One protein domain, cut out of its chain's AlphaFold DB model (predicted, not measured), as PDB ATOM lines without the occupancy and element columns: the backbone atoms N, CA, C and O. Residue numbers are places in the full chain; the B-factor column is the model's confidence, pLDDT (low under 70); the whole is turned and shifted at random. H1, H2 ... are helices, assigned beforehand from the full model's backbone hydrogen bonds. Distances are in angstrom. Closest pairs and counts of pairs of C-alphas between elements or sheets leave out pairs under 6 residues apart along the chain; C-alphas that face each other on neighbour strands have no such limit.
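What this domain is: This is residues 2 to 40 and 83 to 180 of the 510 residues of an uncharacterized protein of Aspergillus tamarii (UniProt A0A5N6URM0). Two helical hairpins follow one another along the longest axis, H4 with H5 at one end and H6 with H7 near the middle, where the short H3 packs on H7. The long helix H2 runs alongside H7 the same way, close but not clearly touching it; at the end far from H4 and H5, H8 crosses the early part of H2 and the short H1 packs there too, while residues 32 to 39, of which 32 to 33 belong to H2, stick out. The printed part has 137 residues with eight named helices, H1 to H8 in order along the chain, and no named strand; its class is all helix. It is only just compact, close to loose, with a radius of gyration of the C-alphas of 16.9 A, and it spans 51 by 34 by 28 A, only just elongated.

Where its parts are: H1 is residues 2 to 5, with C-alpha 2 at (14.737, 0.008, -53.604). H2, residues 14 to 33, is the longest helix at 29.4 A and ends with C-alpha 33 at (7.260, 17.101, -36.027). After the cut come H3, residues 93 to 97, H4, residues 105 to 116 and 16.6 A long, and H5, residues 120 to 126 and 9.9 A. H6 is residues 131 to 138, 10.9 A; H7 is residues 145 to 159, 20.3 A; H8 is residues 167 to 180, 20.2 A, with C-alpha 180 at (7.767, 17.332, -59.731).

How they stand to each other: H1 touches H2 at residues 14 to 18 of H2 alone, the closest C-alphas being those of Ile 4 and Pro 14, 5.7 A apart. Residues 16 to 19 of H2 touch residues 171 to 175 of H8, closest at the C-alphas of Leu 19 and Gly 175, 7.5 A; the tilt is 71 degrees, only just about perpendicular. H2 and H7 are close but not clearly touching, with C-alphas of Val 20 and Ile 152 closest at 7.7 A, at a shallow tilt of 12 degrees, the same way. H3 touches H7, closest at the C-alphas of Tyr 97 and Leu 151, 5.8 A. H4 and H5 form a hairpin and touch, closest at the C-alphas of Ala 111 and Ala 123, 4.6 A, at a shallow tilt of 19 degrees, opposite ways. H6 and H7 form another, closest at the C-alphas of Leu 132 and Ile 155, 6.1 A, at a shallow tilt of 17 degrees, opposite ways. H4 and H7 are apart. Every O i to N i+4 pair is within hydrogen-bond range in H3, H4, H5 and H6, against 14 of 16 in H2, 10 of 11 in H7 and 9 of 10 in H8; H1 is too short for such a pair.

The domain as a whole: The two C-alphas farthest apart, those of Ala 116 and His 180, are 53.1 A apart. Residues 41 to 82 are not printed, and C-alphas 40 and 83 are 15.5 A apart across the cut. Of the links that are printed whole, H4 to H5 and H5 to H6 are tight and the others short. The mean pLDDT of the printed part is 71.9, and 45 residues are under 70, among them residues 28 to 40, 126 to 142 and 175 to 180.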
ATOM      1  N   PRO A   2      13.994   0.545 -52.450       67.75
ATOM      2  CA  PRO A   2      14.737   0.008 -53.604       67.75
ATOM      3  C   PRO A   2      14.283  -1.394 -54.024       67.75
ATOM      4  O   PRO A   2      14.003  -1.623 -55.188       67.75
ATOM      5  N   LEU A   3      14.056  -2.285 -53.056       63.91
ATOM      6  CA  LEU A   3      13.577  -3.644 -53.332       63.91
ATOM      7  C   LEU A   3      12.188  -3.681 -54.008       63.91
ATOM      8  O   LEU A   3      11.924  -4.575 -54.808       63.91
ATOM      9  N   ILE A   4      11.304  -2.718 -53.694       72.06
ATOM     10  CA  ILE A   4       9.970  -2.595 -54.316       72.06
ATOM     11  C   ILE A   4      10.112  -2.085 -55.758       72.06
ATOM     12  O   ILE A   4       9.439  -2.575 -56.659       72.06
ATOM     13  N   ALA A   5      11.017  -1.125 -55.985       71.00
ATOM     14  CA  ALA A   5      11.327  -0.611 -57.319       71.00
ATOM     15  C   ALA A   5      11.975  -1.680 -58.219       71.00
ATOM     16  O   ALA A   5      11.657  -1.752 -59.403       71.00
ATOM     17  N   ASP A   6      12.804  -2.548 -57.638       70.75
ATOM     18  CA  ASP A   6      13.429  -3.690 -58.313       70.75
ATOM     19  C   ASP A   6      12.460  -4.875 -58.514       70.75
ATOM     20  O   ASP A   6      12.847  -5.904 -59.064       70.75
ATOM     21  N   GLY A   7      11.209  -4.768 -58.046       65.50
ATOM     22  CA  GLY A   7      10.171  -5.794 -58.200       65.50
ATOM     23  C   GLY A   7      10.407  -7.081 -57.401       65.50
ATOM     24  O   GLY A   7       9.612  -8.009 -57.503       65.50
ATOM     25  N   GLN A   8      11.462  -7.140 -56.583       71.38
ATOM     26  CA  GLN A   8      11.695  -8.231 -55.625       71.38
ATOM     27  C   GLN A   8      10.620  -8.240 -54.544       71.38
ATOM     28  O   GLN A   8      10.313  -9.270 -53.951       71.38
ATOM     29  N   LEU A   9      10.084  -7.047 -54.297       68.12
ATOM     30  CA  LEU A   9       9.183  -6.738 -53.231       68.12
ATOM     31  C   LEU A   9       7.824  -6.200 -53.836       68.12
ATOM     32  O   LEU A   9       7.833  -5.284 -54.644       68.12
ATOM     33  N   PHE A  10       6.647  -6.743 -53.461       73.25
ATOM     34  CA  PHE A  10       5.278  -6.558 -53.947       73.25
ATOM     35  C   PHE A  10       5.167  -6.772 -55.457       73.25
ATOM     36  O   PHE A  10       4.572  -5.961 -56.162       73.25
ATOM     37  N   ALA A  11       5.750  -7.870 -55.955       75.62
ATOM     38  CA  ALA A  11       5.906  -8.164 -57.382       75.62
ATOM     39  C   ALA A  11       4.585  -8.137 -58.175       75.62
ATOM     40  O   ALA A  11       4.576  -7.779 -59.352       75.62
ATOM     41  N   SER A  12       3.465  -8.458 -57.524       77.44
ATOM     42  CA  SER A  12       2.125  -8.421 -58.120       77.44
ATOM     43  C   SER A  12       1.595  -6.996 -58.356       77.44
ATOM     44  O   SER A  12       0.737  -6.792 -59.214       77.44
ATOM     45  N   PHE A  13       2.081  -5.994 -57.613       79.88
ATOM     46  CA  PHE A  13       1.636  -4.595 -57.702       79.88
ATOM     47  C   PHE A  13       2.736  -3.575 -57.311       79.88
ATOM     48  O   PHE A  13       2.483  -2.654 -56.527       79.88
ATOM     49  N   PRO A  14       3.945  -3.640 -57.902       77.94
ATOM     50  CA  PRO A  14       5.131  -2.945 -57.389       77.94
ATOM     51  C   PRO A  14       4.981  -1.422 -57.425       77.94
ATOM     52  O   PRO A  14       5.351  -0.731 -56.482       77.94
ATOM     53  N   VAL A  15       4.344  -0.883 -58.470       80.69
ATOM     54  CA  VAL A  15       4.076   0.562 -58.603       80.69
ATOM     55  C   VAL A  15       3.108   1.057 -57.529       80.69
ATOM     56  O   VAL A  15       3.291   2.144 -56.986       80.69
ATOM     57  N   ASN A  16       2.069   0.279 -57.221       84.19
ATOM     58  CA  ASN A  16       1.078   0.679 -56.225       84.19
ATOM     59  C   ASN A  16       1.687   0.634 -54.821       84.19
ATOM     60  O   ASN A  16       1.552   1.602 -54.076       84.19
ATOM     61  N   ALA A  17       2.414  -0.440 -54.501       80.38
ATOM     62  CA  ALA A  17       3.151  -0.552 -53.249       80.38
ATOM     63  C   ALA A  17       4.157   0.595 -53.102       80.38
ATOM     64  O   ALA A  17       4.179   1.269 -52.076       80.38
ATOM     65  N   TYR A  18       4.934   0.889 -54.147       83.31
ATOM     66  CA  TYR A  18       5.913   1.971 -54.120       83.31
ATOM     67  C   TYR A  18       5.272   3.321 -53.774       83.31
ATOM     68  O   TYR A  18       5.770   4.026 -52.903       83.31
ATOM     69  N   LEU A  19       4.139   3.673 -54.390       83.25
ATOM     70  CA  LEU A  19       3.438   4.926 -54.086       83.25
ATOM     71  C   LEU A  19       2.920   4.978 -52.643       83.25
ATOM     72  O   LEU A  19       3.045   6.012 -51.989       83.25
ATOM     73  N   VAL A  20       2.393   3.865 -52.129       81.62
ATOM     74  CA  VAL A  20       1.914   3.762 -50.741       81.62
ATOM     75  C   VAL A  20       3.063   3.963 -49.764       81.62
ATOM     76  O   VAL A  20       2.995   4.853 -48.922       81.62
ATOM     77  N   PHE A  21       4.157   3.213 -49.903       82.06
ATOM     78  CA  PHE A  21       5.313   3.366 -49.018       82.06
ATOM     79  C   PHE A  21       5.949   4.756 -49.137       82.06
ATOM     80  O   PHE A  21       6.578   5.226 -48.188       82.06
ATOM     81  N   LEU A  22       5.805   5.430 -50.283       81.69
ATOM     82  CA  LEU A  22       6.374   6.759 -50.502       81.69
ATOM     83  C   LEU A  22       5.550   7.795 -49.755       81.69
ATOM     84  O   LEU A  22       6.109   8.652 -49.072       81.69
ATOM     85  N   PHE A  23       4.230   7.653 -49.835       81.00
ATOM     86  CA  PHE A  23       3.298   8.415 -49.030       81.00
ATOM     87  C   PHE A  23       3.558   8.193 -47.538       81.00
ATOM     88  O   PHE A  23       3.800   9.164 -46.829       81.00
ATOM     89  N   LEU A  24       3.639   6.947 -47.062       76.56
ATOM     90  CA  LEU A  24       3.941   6.659 -45.653       76.56
ATOM     91  C   LEU A  24       5.259   7.297 -45.209       76.56
ATOM     92  O   LEU A  24       5.302   7.969 -44.183       76.56
ATOM     93  N   LYS A  25       6.313   7.193 -46.027       77.62
ATOM     94  CA  LYS A  25       7.596   7.857 -45.763       77.62
ATOM     95  C   LYS A  25       7.454   9.377 -45.628       77.62
ATOM     96  O   LYS A  25       8.123   9.967 -44.785       77.62
ATOM     97  N   SER A  26       6.607  10.009 -46.441       74.81
ATOM     98  CA  SER A  26       6.348  11.452 -46.346       74.81
ATOM     99  C   SER A  26       5.619  11.836 -45.053       74.81
ATOM    100  O   SER A  26       5.904  12.883 -44.479       74.81
ATOM    101  N   GLN A  27       4.752  10.955 -44.548       72.81
ATOM    102  CA  GLN A  27       4.001  11.173 -43.313       72.81
ATOM    103  C   GLN A  27       4.861  10.979 -42.060       72.81
ATOM    104  O   GLN A  27       4.671  11.703 -41.092       72.81
ATOM    105  N   ILE A  28       5.862  10.087 -42.082       66.44
ATOM    106  CA  ILE A  28       6.806   9.899 -40.958       66.44
ATOM    107  C   ILE A  28       7.454  11.230 -40.541       66.44
ATOM    108  O   ILE A  28       7.587  11.506 -39.353       66.44
ATOM    109  N   LEU A  29       7.814  12.082 -41.507       59.28
ATOM    110  CA  LEU A  29       8.389  13.404 -41.231       59.28
ATOM    111  C   LEU A  29       7.375  14.380 -40.609       59.28
ATOM    112  O   LEU A  29       7.764  15.220 -39.803       59.28
ATOM    113  N   ALA A  30       6.090  14.261 -40.954       62.12
ATOM    114  CA  ALA A  30       5.015  15.063 -40.369       62.12
ATOM    115  C   ALA A  30       4.654  14.592 -38.947       62.12
ATOM    116  O   ALA A  30       4.443  15.419 -38.064       62.12
ATOM    117  N   PHE A  31       4.657  13.280 -38.699       59.28
ATOM    118  CA  PHE A  31       4.455  12.702 -37.366       59.28
ATOM    119  C   PHE A  31       5.622  13.007 -36.420       59.28
ATOM    120  O   PHE A  31       5.389  13.370 -35.269       59.28
ATOM    121  N   ALA A  32       6.864  12.962 -36.914       54.31
ATOM    122  CA  ALA A  32       8.051  13.321 -36.137       54.31
ATOM    123  C   ALA A  32       8.046  14.786 -35.657       54.31
ATOM    124  O   ALA A  32       8.634  15.091 -34.625       54.31
ATOM    125  N   ALA A  33       7.374  15.686 -36.383       51.84
ATOM    126  CA  ALA A  33       7.260  17.101 -36.027       51.84
ATOM    127  C   ALA A  33       6.173  17.397 -34.970       51.84
ATOM    128  O   ALA A  33       6.211  18.460 -34.357       51.84
ATOM    129  N   ASN A  34       5.229  16.474 -34.753       47.56
ATOM    130  CA  ASN A  34       4.127  16.609 -33.788       47.56
ATOM    131  C   ASN A  34       4.417  15.947 -32.428       47.56
ATOM    132  O   ASN A  34       3.568  15.980 -31.538       47.56
ATOM    133  N   LEU A  35       5.593  15.338 -32.261       52.56
ATOM    134  CA  LEU A  35       6.037  14.787 -30.983       52.56
ATOM    135  C   LEU A  35       6.509  15.935 -30.083       52.56
ATOM    136  O   LEU A  35       7.599  16.478 -30.263       52.56
ATOM    137  N   ASP A  36       5.654  16.320 -29.139       46.47
ATOM    138  CA  ASP A  36       5.941  17.353 -28.145       46.47
ATOM    139  C   ASP A  36       7.152  16.918 -27.285       46.47
ATOM    140  O   ASP A  36       7.092  15.855 -26.651       46.47
ATOM    141  N   PRO A  37       8.270  17.675 -27.251       49.22
ATOM    142  CA  PRO A  37       9.508  17.254 -26.583       49.22
ATOM    143  C   PRO A  37       9.383  17.023 -25.069       49.22
ATOM    144  O   PRO A  37      10.271  16.416 -24.471       49.22
ATOM    145  N   ASP A  38       8.302  17.511 -24.455       45.88
ATOM    146  CA  ASP A  38       8.105  17.548 -23.002       45.88
ATOM    147  C   ASP A  38       7.092  16.513 -22.465       45.88
ATOM    148  O   ASP A  38       6.707  16.565 -21.292       45.88
ATOM    149  N   SER A  39       6.672  15.519 -23.260       46.38
ATOM    150  CA  SER A  39       5.728  14.497 -22.778       46.38
ATOM    151  C   SER A  39       6.416  13.373 -21.964       46.38
ATOM    152  O   SER A  39       7.152  12.540 -22.493       46.38
ATOM    153  N   SER A  40       6.141  13.394 -20.651       49.16
ATOM    154  CA  SER A  40       6.317  12.374 -19.594       49.16
ATOM    155  C   SER A  40       7.697  11.715 -19.390       49.16
ATOM    156  O   SER A  40       8.354  11.239 -20.303       49.16
ATOM    157  N   ALA A  83       7.489  -0.220 -27.436       77.50
ATOM    158  CA  ALA A  83       7.634  -1.366 -26.546       77.50
ATOM    159  C   ALA A  83       6.300  -1.846 -25.940       77.50
ATOM    160  O   ALA A  83       6.087  -3.051 -25.802       77.50
ATOM    161  N   PHE A  84       5.417  -0.910 -25.580       77.94
ATOM    162  CA  PHE A  84       4.122  -1.176 -24.934       77.94
ATOM    163  C   PHE A  84       2.922  -0.746 -25.782       77.94
ATOM    164  O   PHE A  84       1.798  -0.715 -25.280       77.94
ATOM    165  N   GLY A  85       3.157  -0.407 -27.048       73.62
ATOM    166  CA  GLY A  85       2.114  -0.088 -28.006       73.62
ATOM    167  C   GLY A  85       1.269  -1.306 -28.407       73.62
ATOM    168  O   GLY A  85       1.537  -2.436 -27.979       73.62
ATOM    169  N   PRO A  86       0.240  -1.083 -29.239       72.06
ATOM    170  CA  PRO A  86      -0.626  -2.141 -29.756       72.06
ATOM    171  C   PRO A  86       0.170  -3.286 -30.418       72.06
ATOM    172  O   PRO A  86       1.128  -3.042 -31.152       72.06
ATOM    173  N   SER A  87      -0.218  -4.539 -30.154       75.56
ATOM    174  CA  SER A  87       0.487  -5.758 -30.591       75.56
ATOM    175  C   SER A  87      -0.424  -6.664 -31.413       75.56
ATOM    176  O   SER A  87      -1.627  -6.736 -31.151       75.56
ATOM    177  N   LEU A  88       0.149  -7.420 -32.357       74.62
ATOM    178  CA  LEU A  88      -0.611  -8.374 -33.164       74.62
ATOM    179  C   LEU A  88      -1.292  -9.471 -32.324       74.62
ATOM    180  O   LEU A  88      -2.374  -9.917 -32.694       74.62
ATOM    181  N   VAL A  89      -0.731  -9.858 -31.167       76.69
ATOM    182  CA  VAL A  89      -1.364 -10.827 -30.240       76.69
ATOM    183  C   VAL A  89      -2.744 -10.368 -29.766       76.69
ATOM    184  O   VAL A  89      -3.635 -11.190 -29.557       76.69
ATOM    185  N   THR A  90      -2.922  -9.066 -29.537       76.88
ATOM    186  CA  THR A  90      -4.161  -8.498 -28.984       76.88
ATOM    187  C   THR A  90      -5.094  -7.941 -30.050       76.88
ATOM    188  O   THR A  90      -6.188  -7.484 -29.711       76.88
ATOM    189  N   ALA A  91      -4.676  -7.962 -31.314       75.56
ATOM    190  CA  ALA A  91      -5.406  -7.341 -32.399       75.56
ATOM    191  C   ALA A  91      -6.454  -8.282 -33.012       75.56
ATOM    192  O   ALA A  91      -6.254  -9.492 -33.139       75.56
ATOM    193  N   GLU A  92      -7.587  -7.714 -33.423       77.75
ATOM    194  CA  GLU A  92      -8.651  -8.453 -34.094       77.75
ATOM    195  C   GLU A  92      -8.375  -8.469 -35.600       77.75
ATOM    196  O   GLU A  92      -8.523  -7.471 -36.306       77.75
ATOM    197  N   MET A  93      -7.908  -9.615 -36.104       74.00
ATOM    198  CA  MET A  93      -7.399  -9.704 -37.476       74.00
ATOM    199  C   MET A  93      -8.478  -9.429 -38.534       74.00
ATOM    200  O   MET A  93      -8.179  -8.885 -39.597       74.00
ATOM    201  N   SER A  94      -9.741  -9.763 -38.249       73.81
ATOM    202  CA  SER A  94     -10.874  -9.418 -39.116       73.81
ATOM    203  C   SER A  94     -11.041  -7.911 -39.263       73.81
ATOM    204  O   SER A  94     -11.263  -7.431 -40.373       73.81
ATOM    205  N   ASP A  95     -10.881  -7.166 -38.175       75.50
ATOM    206  CA  ASP A  95     -11.029  -5.714 -38.169       75.50
ATOM    207  C   ASP A  95      -9.873  -5.073 -38.937       75.50
ATOM    208  O   ASP A  95     -10.105  -4.226 -39.801       75.50
ATOM    209  N   ILE A  96      -8.646  -5.577 -38.744       74.81
ATOM    210  CA  ILE A  96      -7.460  -5.155 -39.505       74.81
ATOM    211  C   ILE A  96      -7.673  -5.353 -41.012       74.81
ATOM    212  O   ILE A  96      -7.486  -4.414 -41.789       74.81
ATOM    213  N   TYR A  97      -8.098  -6.543 -41.452       72.75
ATOM    214  CA  TYR A  97      -8.308  -6.819 -42.879       72.75
ATOM    215  C   TYR A  97      -9.477  -6.033 -43.485       72.75
ATOM    216  O   TYR A  97      -9.446  -5.701 -44.671       72.75
ATOM    217  N   ASN A  98     -10.475  -5.674 -42.675       75.06
ATOM    218  CA  ASN A  98     -11.568  -4.784 -43.074       75.06
ATOM    219  C   ASN A  98     -11.191  -3.292 -42.974       75.06
ATOM    220  O   ASN A  98     -11.995  -2.416 -43.310       75.06
ATOM    221  N   GLY A  99      -9.961  -2.989 -42.544       68.69
ATOM    222  CA  GLY A  99      -9.426  -1.642 -42.383       68.69
ATOM    223  C   GLY A  99     -10.046  -0.869 -41.221       68.69
ATOM    224  O   GLY A  99     -10.017   0.363 -41.242       68.69
ATOM    225  N   GLU A 100     -10.713  -1.539 -40.278       70.12
ATOM    226  CA  GLU A 100     -11.290  -0.953 -39.065       70.12
ATOM    227  C   GLU A 100     -10.202  -0.705 -38.022       70.12
ATOM    228  O   GLU A 100      -9.232  -1.448 -37.909       70.12
ATOM    229  N   SER A 101     -10.330   0.407 -37.301       62.50
ATOM    230  CA  SER A 101      -9.278   0.931 -36.432       62.50
ATOM    231  C   SER A 101      -9.789   1.143 -35.008       62.50
ATOM    232  O   SER A 101      -9.510   2.174 -34.414       62.50
ATOM    233  N   SER A 102     -10.606   0.250 -34.452       64.88
ATOM    234  CA  SER A 102     -10.989   0.319 -33.032       64.88
ATOM    235  C   SER A 102      -9.945  -0.363 -32.149       64.88
ATOM    236  O   SER A 102      -9.334  -1.342 -32.558       64.88
ATOM    237  N   LEU A 103      -9.740   0.158 -30.931       69.12
ATOM    238  CA  LEU A 103      -9.002  -0.583 -29.901       69.12
ATOM    239  C   LEU A 103      -9.813  -1.830 -29.530       69.12
ATOM    240  O   LEU A 103     -11.035  -1.744 -29.364       69.12
ATOM    241  N   THR A 104      -9.146  -2.968 -29.380       73.75
ATOM    242  CA  THR A 104      -9.811  -4.217 -29.014       73.75
ATOM    243  C   THR A 104     -10.122  -4.261 -27.519       73.75
ATOM    244  O   THR A 104      -9.533  -3.566 -26.684       73.75
ATOM    245  N   ILE A 105     -11.050  -5.142 -27.141       79.88
ATOM    246  CA  ILE A 105     -11.377  -5.399 -25.731       79.88
ATOM    247  C   ILE A 105     -10.128  -5.875 -24.961       79.88
ATOM    248  O   ILE A 105      -9.956  -5.550 -23.783       79.88
ATOM    249  N   HIS A 106      -9.239  -6.615 -25.628       80.88
ATOM    250  CA  HIS A 106      -8.005  -7.140 -25.046       80.88
ATOM    251  C   HIS A 106      -6.981  -6.040 -24.762       80.88
ATOM    252  O   HIS A 106      -6.332  -6.070 -23.715       80.88
ATOM    253  N   GLU A 107      -6.886  -5.037 -25.633       77.75
ATOM    254  CA  GLU A 107      -6.006  -3.884 -25.438       77.75
ATOM    255  C   GLU A 107      -6.441  -3.048 -24.231       77.75
ATOM    256  O   GLU A 107      -5.630  -2.730 -23.357       77.75
ATOM    257  N   HIS A 108      -7.747  -2.793 -24.096       80.62
ATOM    258  CA  HIS A 108      -8.299  -2.124 -22.917       80.62
ATOM    259  C   HIS A 108      -8.080  -2.920 -21.623       80.62
ATOM    260  O   HIS A 108      -7.769  -2.338 -20.577       80.62
ATOM    261  N   ALA A 109      -8.214  -4.249 -21.674       83.69
ATOM    262  CA  ALA A 109      -7.967  -5.112 -20.524       83.69
ATOM    263  C   ALA A 109      -6.493  -5.077 -20.089       83.69
ATOM    264  O   ALA A 109      -6.206  -4.971 -18.892       83.69
ATOM    265  N   LEU A 110      -5.555  -5.116 -21.041       82.25
ATOM    266  CA  LEU A 110      -4.124  -5.062 -20.749       82.25
ATOM    267  C   LEU A 110      -3.713  -3.694 -20.186       82.25
ATOM    268  O   LEU A 110      -3.023  -3.642 -19.164       82.25
ATOM    269  N   ALA A 111      -4.220  -2.598 -20.758       82.19
ATOM    270  CA  ALA A 111      -4.009  -1.252 -20.227       82.19
ATOM    271  C   ALA A 111      -4.534  -1.121 -18.784       82.19
ATOM    272  O   ALA A 111      -3.852  -0.580 -17.909       82.19
ATOM    273  N   HIS A 112      -5.713  -1.677 -18.482       86.06
ATOM    274  CA  HIS A 112      -6.257  -1.684 -17.122       86.06
ATOM    275  C   HIS A 112      -5.376  -2.480 -16.141       86.06
ATOM    276  O   HIS A 112      -5.143  -2.038 -15.013       86.06
ATOM    277  N   LEU A 113      -4.839  -3.632 -16.559       85.69
ATOM    278  CA  LEU A 113      -3.919  -4.433 -15.742       85.69
ATOM    279  C   LEU A 113      -2.588  -3.711 -15.478       85.69
ATOM    280  O   LEU A 113      -2.060  -3.797 -14.368       85.69
ATOM    281  N   LEU A 114      -2.063  -2.968 -16.458       82.88
ATOM    282  CA  LEU A 114      -0.868  -2.136 -16.290       82.88
ATOM    283  C   LEU A 114      -1.105  -0.993 -15.288       82.88
ATOM    284  O   LEU A 114      -0.273  -0.774 -14.401       82.88
ATOM    285  N   LYS A 115      -2.280  -0.345 -15.341       86.75
ATOM    286  CA  LYS A 115      -2.698   0.650 -14.333       86.75
ATOM    287  C   LYS A 115      -2.790   0.031 -12.941       86.75
ATOM    288  O   LYS A 115      -2.250   0.590 -11.989       86.75
ATOM    289  N   ALA A 116      -3.397  -1.149 -12.822       88.12
ATOM    290  CA  ALA A 116      -3.522  -1.863 -11.548       88.12
ATOM    291  C   ALA A 116      -2.163  -2.273 -10.947       88.12
ATOM    292  O   ALA A 116      -2.027  -2.343  -9.727       88.12
ATOM    293  N   LYS A 117      -1.142  -2.501 -11.784       85.56
ATOM    294  CA  LYS A 117       0.241  -2.772 -11.355       85.56
ATOM    295  C   LYS A 117       1.046  -1.517 -10.990       85.56
ATOM    296  O   LYS A 117       2.219  -1.641 -10.646       85.56
ATOM    297  N   GLY A 118       0.434  -0.333 -11.030       81.44
ATOM    298  CA  GLY A 118       1.059   0.928 -10.629       81.44
ATOM    299  C   GLY A 118       1.896   1.598 -11.718       81.44
ATOM    300  O   GLY A 118       2.675   2.491 -11.401       81.44
ATOM    301  N   VAL A 119       1.744   1.195 -12.986       81.75
ATOM    302  CA  VAL A 119       2.513   1.744 -14.115       81.75
ATOM    303  C   VAL A 119       1.580   2.464 -15.094       81.75
ATOM    304  O   VAL A 119       1.374   2.041 -16.230       81.75
ATOM    305  N   ALA A 120       0.963   3.546 -14.611       78.12
ATOM    306  CA  ALA A 120      -0.065   4.287 -15.345       78.12
ATOM    307  C   ALA A 120       0.457   4.928 -16.643       78.12
ATOM    308  O   ALA A 120      -0.233   4.862 -17.656       78.12
ATOM    309  N   ASP A 121       1.692   5.438 -16.643       75.81
ATOM    310  CA  ASP A 121       2.295   6.099 -17.810       75.81
ATOM    311  C   ASP A 121       2.434   5.151 -19.020       75.81
ATOM    312  O   ASP A 121       2.185   5.534 -20.163       75.81
ATOM    313  N   LEU A 122       2.779   3.877 -18.776       76.44
ATOM    314  CA  LEU A 122       2.861   2.858 -19.833       76.44
ATOM    315  C   LEU A 122       1.475   2.433 -20.327       76.44
ATOM    316  O   LEU A 122       1.291   2.160 -21.508       76.44
ATOM    317  N   ALA A 123       0.483   2.400 -19.438       76.19
ATOM    318  CA  ALA A 123      -0.885   2.075 -19.824       76.19
ATOM    319  C   ALA A 123      -1.528   3.165 -20.695       76.19
ATOM    320  O   ALA A 123      -2.314   2.855 -21.591       76.19
ATOM    321  N   ASP A 124      -1.198   4.431 -20.439       75.06
ATOM    322  CA  ASP A 124      -1.630   5.549 -21.278       75.06
ATOM    323  C   ASP A 124      -0.921   5.520 -22.638       75.06
ATOM    324  O   ASP A 124      -1.550   5.791 -23.655       75.06
ATOM    325  N   THR A 125       0.336   5.069 -22.675       71.31
ATOM    326  CA  THR A 125       1.078   4.825 -23.922       71.31
ATOM    327  C   THR A 125       0.404   3.756 -24.789       71.31
ATOM    328  O   THR A 125       0.185   3.980 -25.973       71.31
ATOM    329  N   MET A 126      -0.026   2.641 -24.189       66.88
ATOM    330  CA  MET A 126      -0.785   1.591 -24.883       66.88
ATOM    331  C   MET A 126      -2.162   2.073 -25.380       66.88
ATOM    332  O   MET A 126      -2.698   1.560 -26.358       66.88
ATOM    333  N   SER A 127      -2.750   3.053 -24.689       61.38
ATOM    334  CA  SER A 127      -4.054   3.626 -25.038       61.38
ATOM    335  C   SER A 127      -3.962   4.716 -26.118       61.38
ATOM    336  O   SER A 127      -5.003   5.171 -26.597       61.38
ATOM    337  N   ASN A 128      -2.748   5.142 -26.492       61.38
ATOM    338  CA  ASN A 128      -2.507   6.103 -27.565       61.38
ATOM    339  C   ASN A 128      -2.500   5.403 -28.936       61.38
ATOM    340  O   ASN A 128      -2.102   4.250 -29.080       61.38
ATOM    341  N   ASP A 129      -2.987   6.112 -29.955       56.72
ATOM    342  CA  ASP A 129      -3.354   5.579 -31.273       56.72
ATOM    343  C   ASP A 129      -2.135   5.316 -32.185       56.72
ATOM    344  O   ASP A 129      -1.957   5.949 -33.224       56.72
ATOM    345  N   GLU A 130      -1.271   4.369 -31.809       61.41
ATOM    346  CA  GLU A 130      -0.118   3.922 -32.617       61.41
ATOM    347  C   GLU A 130      -0.473   2.761 -33.569       61.41
ATOM    348  O   GLU A 130       0.336   1.885 -33.881       61.41
ATOM    349  N   ARG A 131      -1.706   2.761 -34.090       62.16
ATOM    350  CA  ARG A 131      -2.262   1.701 -34.957       62.16
ATOM    351  C   ARG A 131      -1.571   1.570 -36.313       62.16
ATOM    352  O   ARG A 131      -1.710   0.547 -36.980       62.16
ATOM    353  N   LEU A 132      -0.801   2.581 -36.718       61.97
ATOM    354  CA  LEU A 132      -0.003   2.556 -37.943       61.97
ATOM    355  C   LEU A 132       0.944   1.347 -37.978       61.97
ATOM    356  O   LEU A 132       1.120   0.746 -39.036       61.97
ATOM    357  N   LEU A 133       1.515   0.968 -36.831       63.50
ATOM    358  CA  LEU A 133       2.441  -0.160 -36.735       63.50
ATOM    359  C   LEU A 133       1.739  -1.491 -37.027       63.50
ATOM    360  O   LEU A 133       2.235  -2.258 -37.849       63.50
ATOM    361  N   ILE A 134       0.546  -1.718 -36.467       63.69
ATOM    362  CA  ILE A 134      -0.264  -2.922 -36.731       63.69
ATOM    363  C   ILE A 134      -0.533  -3.076 -38.230       63.69
ATOM    364  O   ILE A 134      -0.315  -4.141 -38.807       63.69
ATOM    365  N   PHE A 135      -0.972  -2.002 -38.883       65.38
ATOM    366  CA  PHE A 135      -1.261  -2.054 -40.311       65.38
ATOM    367  C   PHE A 135       0.000  -2.244 -41.169       65.38
ATOM    368  O   PHE A 135      -0.070  -2.900 -42.206       65.38
ATOM    369  N   ILE A 136       1.155  -1.711 -40.751       62.91
ATOM    370  CA  ILE A 136       2.441  -1.944 -41.430       62.91
ATOM    371  C   ILE A 136       2.853  -3.416 -41.325       62.91
ATOM    372  O   ILE A 136       3.278  -3.988 -42.326       62.91
ATOM    373  N   PHE A 137       2.699  -4.039 -40.155       64.19
ATOM    374  CA  PHE A 137       3.003  -5.461 -39.972       64.19
ATOM    375  C   PHE A 137       1.996  -6.383 -40.675       64.19
ATOM    376  O   PHE A 137       2.370  -7.472 -41.106       64.19
ATOM    377  N   GLY A 138       0.751  -5.934 -40.862       61.78
ATOM    378  CA  GLY A 138      -0.278  -6.646 -41.625       61.78
ATOM    379  C   GLY A 138      -0.116  -6.592 -43.153       61.78
ATOM    380  O   GLY A 138      -0.792  -7.349 -43.852       61.78
ATOM    381  N   LEU A 139       0.753  -5.720 -43.692       67.44
ATOM    382  CA  LEU A 139       1.063  -5.636 -45.128       67.44
ATOM    383  C   LEU A 139       1.958  -6.812 -45.547       67.44
ATOM    384  O   LEU A 139       3.144  -6.645 -45.838       67.44
ATOM    385  N   ASP A 140       1.378  -8.009 -45.571       64.56
ATOM    386  CA  ASP A 140       2.070  -9.212 -46.018       64.56
ATOM    387  C   ASP A 140       2.254  -9.226 -47.544       64.56
ATOM    388  O   ASP A 140       1.531  -8.599 -48.328       64.56
ATOM    389  N   TYR A 141       3.278  -9.950 -47.953       58.59
ATOM    390  CA  TYR A 141       3.886  -9.930 -49.266       58.59
ATOM    391  C   TYR A 141       3.088 -10.630 -50.363       58.59
ATOM    392  O   TYR A 141       3.212 -10.287 -51.543       58.59
ATOM    393  N   ASP A 142       2.250 -11.575 -49.947       64.69
ATOM    394  CA  ASP A 142       1.514 -12.492 -50.815       64.69
ATOM    395  C   ASP A 142       0.001 -12.202 -50.858       64.69
ATOM    396  O   ASP A 142      -0.768 -12.965 -51.447       64.69
ATOM    397  N   ILE A 143      -0.448 -11.084 -50.274       72.69
ATOM    398  CA  ILE A 143      -1.866 -10.699 -50.256       72.69
ATOM    399  C   ILE A 143      -2.271 -10.084 -51.612       72.69
ATOM    400  O   ILE A 143      -1.544  -9.244 -52.155       72.69
ATOM    401  N   PRO A 144      -3.434 -10.442 -52.190       80.50
ATOM    402  CA  PRO A 144      -3.927  -9.826 -53.418       80.50
ATOM    403  C   PRO A 144      -4.259  -8.331 -53.245       80.50
ATOM    404  O   PRO A 144      -4.732  -7.890 -52.201       80.50
ATOM    405  N   TRP A 145      -4.090  -7.535 -54.308       83.31
ATOM    406  CA  TRP A 145      -4.214  -6.068 -54.241       83.31
ATOM    407  C   TRP A 145      -5.556  -5.548 -53.687       83.31
ATOM    408  O   TRP A 145      -5.588  -4.495 -53.058       83.31
ATOM    409  N   ASN A 146      -6.671  -6.244 -53.923       81.75
ATOM    410  CA  ASN A 146      -7.987  -5.860 -53.392       81.75
ATOM    411  C   ASN A 146      -8.032  -5.904 -51.858       81.75
ATOM    412  O   ASN A 146      -8.620  -5.013 -51.255       81.75
ATOM    413  N   GLU A 147      -7.395  -6.900 -51.247       78.94
ATOM    414  CA  GLU A 147      -7.280  -7.035 -49.792       78.94
ATOM    415  C   GLU A 147      -6.219  -6.074 -49.242       78.94
ATOM    416  O   GLU A 147      -6.470  -5.362 -48.272       78.94
ATOM    417  N   THR A 148      -5.080  -5.923 -49.931       82.56
ATOM    418  CA  THR A 148      -4.063  -4.914 -49.583       82.56
ATOM    419  C   THR A 148      -4.642  -3.495 -49.585       82.56
ATOM    420  O   THR A 148      -4.300  -2.677 -48.733       82.56
ATOM    421  N   LEU A 149      -5.541  -3.182 -50.522       84.06
ATOM    422  CA  LEU A 149      -6.180  -1.870 -50.615       84.06
ATOM    423  C   LEU A 149      -7.093  -1.575 -49.415       84.06
ATOM    424  O   LEU A 149      -7.166  -0.420 -48.999       84.06
ATOM    425  N   LEU A 150      -7.763  -2.580 -48.841       81.75
ATOM    426  CA  LEU A 150      -8.553  -2.408 -47.613       81.75
ATOM    427  C   LEU A 150      -7.654  -2.047 -46.429       81.75
ATOM    428  O   LEU A 150      -7.951  -1.108 -45.690       81.75
ATOM    429  N   LEU A 151      -6.502  -2.708 -46.330       80.12
ATOM    430  CA  LEU A 151      -5.497  -2.418 -45.315       80.12
ATOM    431  C   LEU A 151      -4.923  -0.999 -45.468       80.12
ATOM    432  O   LEU A 151      -4.818  -0.250 -44.500       80.12
ATOM    433  N   ILE A 152      -4.634  -0.582 -46.706       82.31
ATOM    434  CA  ILE A 152      -4.186   0.783 -47.025       82.31
ATOM    435  C   ILE A 152      -5.247   1.819 -46.644       82.31
ATOM    436  O   ILE A 152      -4.901   2.879 -46.129       82.31
ATOM    437  N   ARG A 153      -6.533   1.523 -46.860       82.56
ATOM    438  CA  ARG A 153      -7.630   2.400 -46.428       82.56
ATOM    439  C   ARG A 153      -7.703   2.519 -44.906       82.56
ATOM    440  O   ARG A 153      -7.966   3.616 -44.423       82.56
ATOM    441  N   GLY A 154      -7.415   1.443 -44.173       77.69
ATOM    442  CA  GLY A 154      -7.234   1.481 -42.717       77.69
ATOM    443  C   GLY A 154      -6.083   2.404 -42.300       77.69
ATOM    444  O   GLY A 154      -6.262   3.303 -41.477       77.69
ATOM    445  N   ILE A 155      -4.926   2.288 -42.958       78.62
ATOM    446  CA  ILE A 155      -3.783   3.190 -42.726       78.62
ATOM    447  C   ILE A 155      -4.154   4.649 -43.018       78.62
ATOM    448  O   ILE A 155      -3.835   5.547 -42.242       78.62
ATOM    449  N   TRP A 156      -4.853   4.899 -44.124       80.00
ATOM    450  CA  TRP A 156      -5.340   6.226 -44.481       80.00
ATOM    451  C   TRP A 156      -6.246   6.813 -43.411       80.00
ATOM    452  O   TRP A 156      -6.028   7.961 -43.035       80.00
ATOM    453  N   THR A 157      -7.178   6.034 -42.859       76.81
ATOM    454  CA  THR A 157      -8.034   6.523 -41.772       76.81
ATOM    455  C   THR A 157      -7.245   6.917 -40.527       76.81
ATOM    456  O   THR A 157      -7.532   7.966 -39.957       76.81
ATOM    457  N   VAL A 158      -6.204   6.158 -40.164       72.75
ATOM    458  CA  VAL A 158      -5.319   6.481 -39.027       72.75
ATOM    459  C   VAL A 158      -4.528   7.771 -39.281       72.75
ATOM    460  O   VAL A 158      -4.329   8.573 -38.377       72.75
ATOM    461  N   ILE A 159      -4.119   8.014 -40.528       73.00
ATOM    462  CA  ILE A 159      -3.377   9.219 -40.939       73.00
ATOM    463  C   ILE A 159      -4.321  10.421 -41.198       73.00
ATOM    464  O   ILE A 159      -3.865  11.535 -41.451       73.00
ATOM    465  N   GLY A 160      -5.644  10.236 -41.109       71.25
ATOM    466  CA  GLY A 160      -6.642  11.291 -41.329       71.25
ATOM    467  C   GLY A 160      -7.044  11.510 -42.795       71.25
ATOM    468  O   GLY A 160      -7.661  12.522 -43.128       71.25
ATOM    469  N   VAL A 161      -6.721  10.571 -43.686       77.19
ATOM    470  CA  VAL A 161      -7.193  10.521 -45.079       77.19
ATOM    471  C   VAL A 161      -8.542   9.790 -45.142       77.19
ATOM    472  O   VAL A 161      -8.755   8.779 -44.474       77.19
ATOM    473  N   TYR A 162      -9.477  10.289 -45.959       73.31
ATOM    474  CA  TYR A 162     -10.827   9.725 -46.048       73.31
ATOM    475  C   TYR A 162     -10.818   8.284 -46.590       73.31
ATOM    476  O   TYR A 162     -10.233   8.009 -47.640       73.31
ATOM    477  N   ARG A 163     -11.505   7.370 -45.893       63.56
ATOM    478  CA  ARG A 163     -11.508   5.920 -46.168       63.56
ATOM    479  C   ARG A 163     -11.946   5.560 -47.588       63.56
ATOM    480  O   ARG A 163     -11.351   4.688 -48.218       63.56
ATOM    481  N   ASP A 164     -12.957   6.258 -48.102       73.81
ATOM    482  CA  ASP A 164     -13.551   5.987 -49.418       73.81
ATOM    483  C   ASP A 164     -12.902   6.795 -50.548       73.81
ATOM    484  O   ASP A 164     -13.473   6.933 -51.631       73.81
ATOM    485  N   THR A 165     -11.699   7.328 -50.321       77.94
ATOM    486  CA  THR A 165     -10.932   7.994 -51.378       77.94
ATOM    487  C   THR A 165     -10.743   7.039 -52.561       77.94
ATOM    488  O   THR A 165     -10.314   5.888 -52.402       77.94
ATOM    489  N   ASP A 166     -11.077   7.514 -53.765       82.12
ATOM    490  CA  ASP A 166     -10.894   6.727 -54.979       82.12
ATOM    491  C   ASP A 166      -9.402   6.513 -55.251       82.12
ATOM    492  O   ASP A 166      -8.627   7.459 -55.412       82.12
ATOM    493  N   TRP A 167      -9.002   5.245 -55.331       82.19
ATOM    494  CA  TRP A 167      -7.606   4.862 -55.515       82.19
ATOM    495  C   TRP A 167      -7.028   5.393 -56.831       82.19
ATOM    496  O   TRP A 167      -5.864   5.795 -56.874       82.19
ATOM    497  N   LYS A 168      -7.815   5.396 -57.917       82.31
ATOM    498  CA  LYS A 168      -7.329   5.848 -59.228       82.31
ATOM    499  C   LYS A 168      -7.067   7.349 -59.219       82.31
ATOM    500  O   LYS A 168      -5.979   7.763 -59.616       82.31
ATOM    501  N   ALA A 169      -8.009   8.133 -58.696       82.12
ATOM    502  CA  ALA A 169      -7.838   9.568 -58.506       82.12
ATOM    503  C   ALA A 169      -6.636   9.886 -57.597       82.12
ATOM    504  O   ALA A 169      -5.797  10.715 -57.951       82.12
ATOM    505  N   TRP A 170      -6.495   9.173 -56.473       83.75
ATOM    506  CA  TRP A 170      -5.377   9.353 -55.540       83.75
ATOM    507  C   TRP A 170      -4.017   9.051 -56.187       83.75
ATOM    508  O   TRP A 170      -3.069   9.828 -56.046       83.75
ATOM    509  N   LYS A 171      -3.933   7.954 -56.952       82.19
ATOM    510  CA  LYS A 171      -2.725   7.536 -57.676       82.19
ATOM    511  C   LYS A 171      -2.291   8.563 -58.721       82.19
ATOM    512  O   LYS A 171      -1.093   8.807 -58.861       82.19
ATOM    513  N   GLU A 172      -3.228   9.146 -59.463       79.06
ATOM    514  CA  GLU A 172      -2.914  10.177 -60.459       79.06
ATOM    515  C   GLU A 172      -2.401  11.469 -59.820       79.06
ATOM    516  O   GLU A 172      -1.463  12.081 -60.334       79.06
ATOM    517  N   ASP A 173      -2.987  11.872 -58.696       76.50
ATOM    518  CA  ASP A 173      -2.588  13.071 -57.962       76.50
ATOM    519  C   ASP A 173      -1.168  12.941 -57.379       76.50
ATOM    520  O   ASP A 173      -0.271  13.737 -57.677       76.50
ATOM    521  N   HIS A 174      -0.905  11.847 -56.662       70.56
ATOM    522  CA  HIS A 174       0.388  11.602 -56.014       70.56
ATOM    523  C   HIS A 174       1.478  11.175 -57.012       70.56
ATOM    524  O   HIS A 174       2.664  11.472 -56.821       70.56
ATOM    525  N   GLY A 175       1.094  10.539 -58.123       59.22
ATOM    526  CA  GLY A 175       1.994  10.225 -59.232       59.22
ATOM    527  C   GLY A 175       2.561  11.478 -59.908       59.22
ATOM    528  O   GLY A 175       3.747  11.504 -60.238       59.22
ATOM    529  N   ARG A 176       1.761  12.548 -60.050       55.50
ATOM    530  CA  ARG A 176       2.211  13.834 -60.617       55.50
ATOM    531  C   ARG A 176       3.150  14.599 -59.676       55.50
ATOM    532  O   ARG A 176       4.181  15.095 -60.130       55.50
ATOM    533  N   CYS A 177       2.857  14.637 -58.374       52.16
ATOM    534  CA  CYS A 177       3.713  15.293 -57.373       52.16
ATOM    535  C   CYS A 177       5.094  14.630 -57.226       52.16
ATOM    536  O   CYS A 177       6.096  15.320 -57.041       52.16
ATOM    537  N   THR A 178       5.182  13.306 -57.379       51.66
ATOM    538  CA  THR A 178       6.451  12.565 -57.257       51.66
ATOM    539  C   THR A 178       7.446  12.922 -58.370       51.66
ATOM    540  O   THR A 178       8.642  13.046 -58.113       51.66
ATOM    541  N   VAL A 179       6.953  13.168 -59.590       48.44
ATOM    542  CA  VAL A 179       7.775  13.615 -60.731       48.44
ATOM    543  C   VAL A 179       8.253  15.061 -60.541       48.44
ATOM    544  O   VAL A 179       9.378  15.393 -60.906       48.44
ATOM    545  N   HIS A 180       7.437  15.917 -59.918       37.12
ATOM    546  CA  HIS A 180       7.767  17.332 -59.731       37.12
ATOM    547  C   HIS A 180       8.734  17.585 -58.555       37.12
ATOM    548  O   HIS A 180       9.640  18.413 -58.680       37.12
TER     549      HIS A 180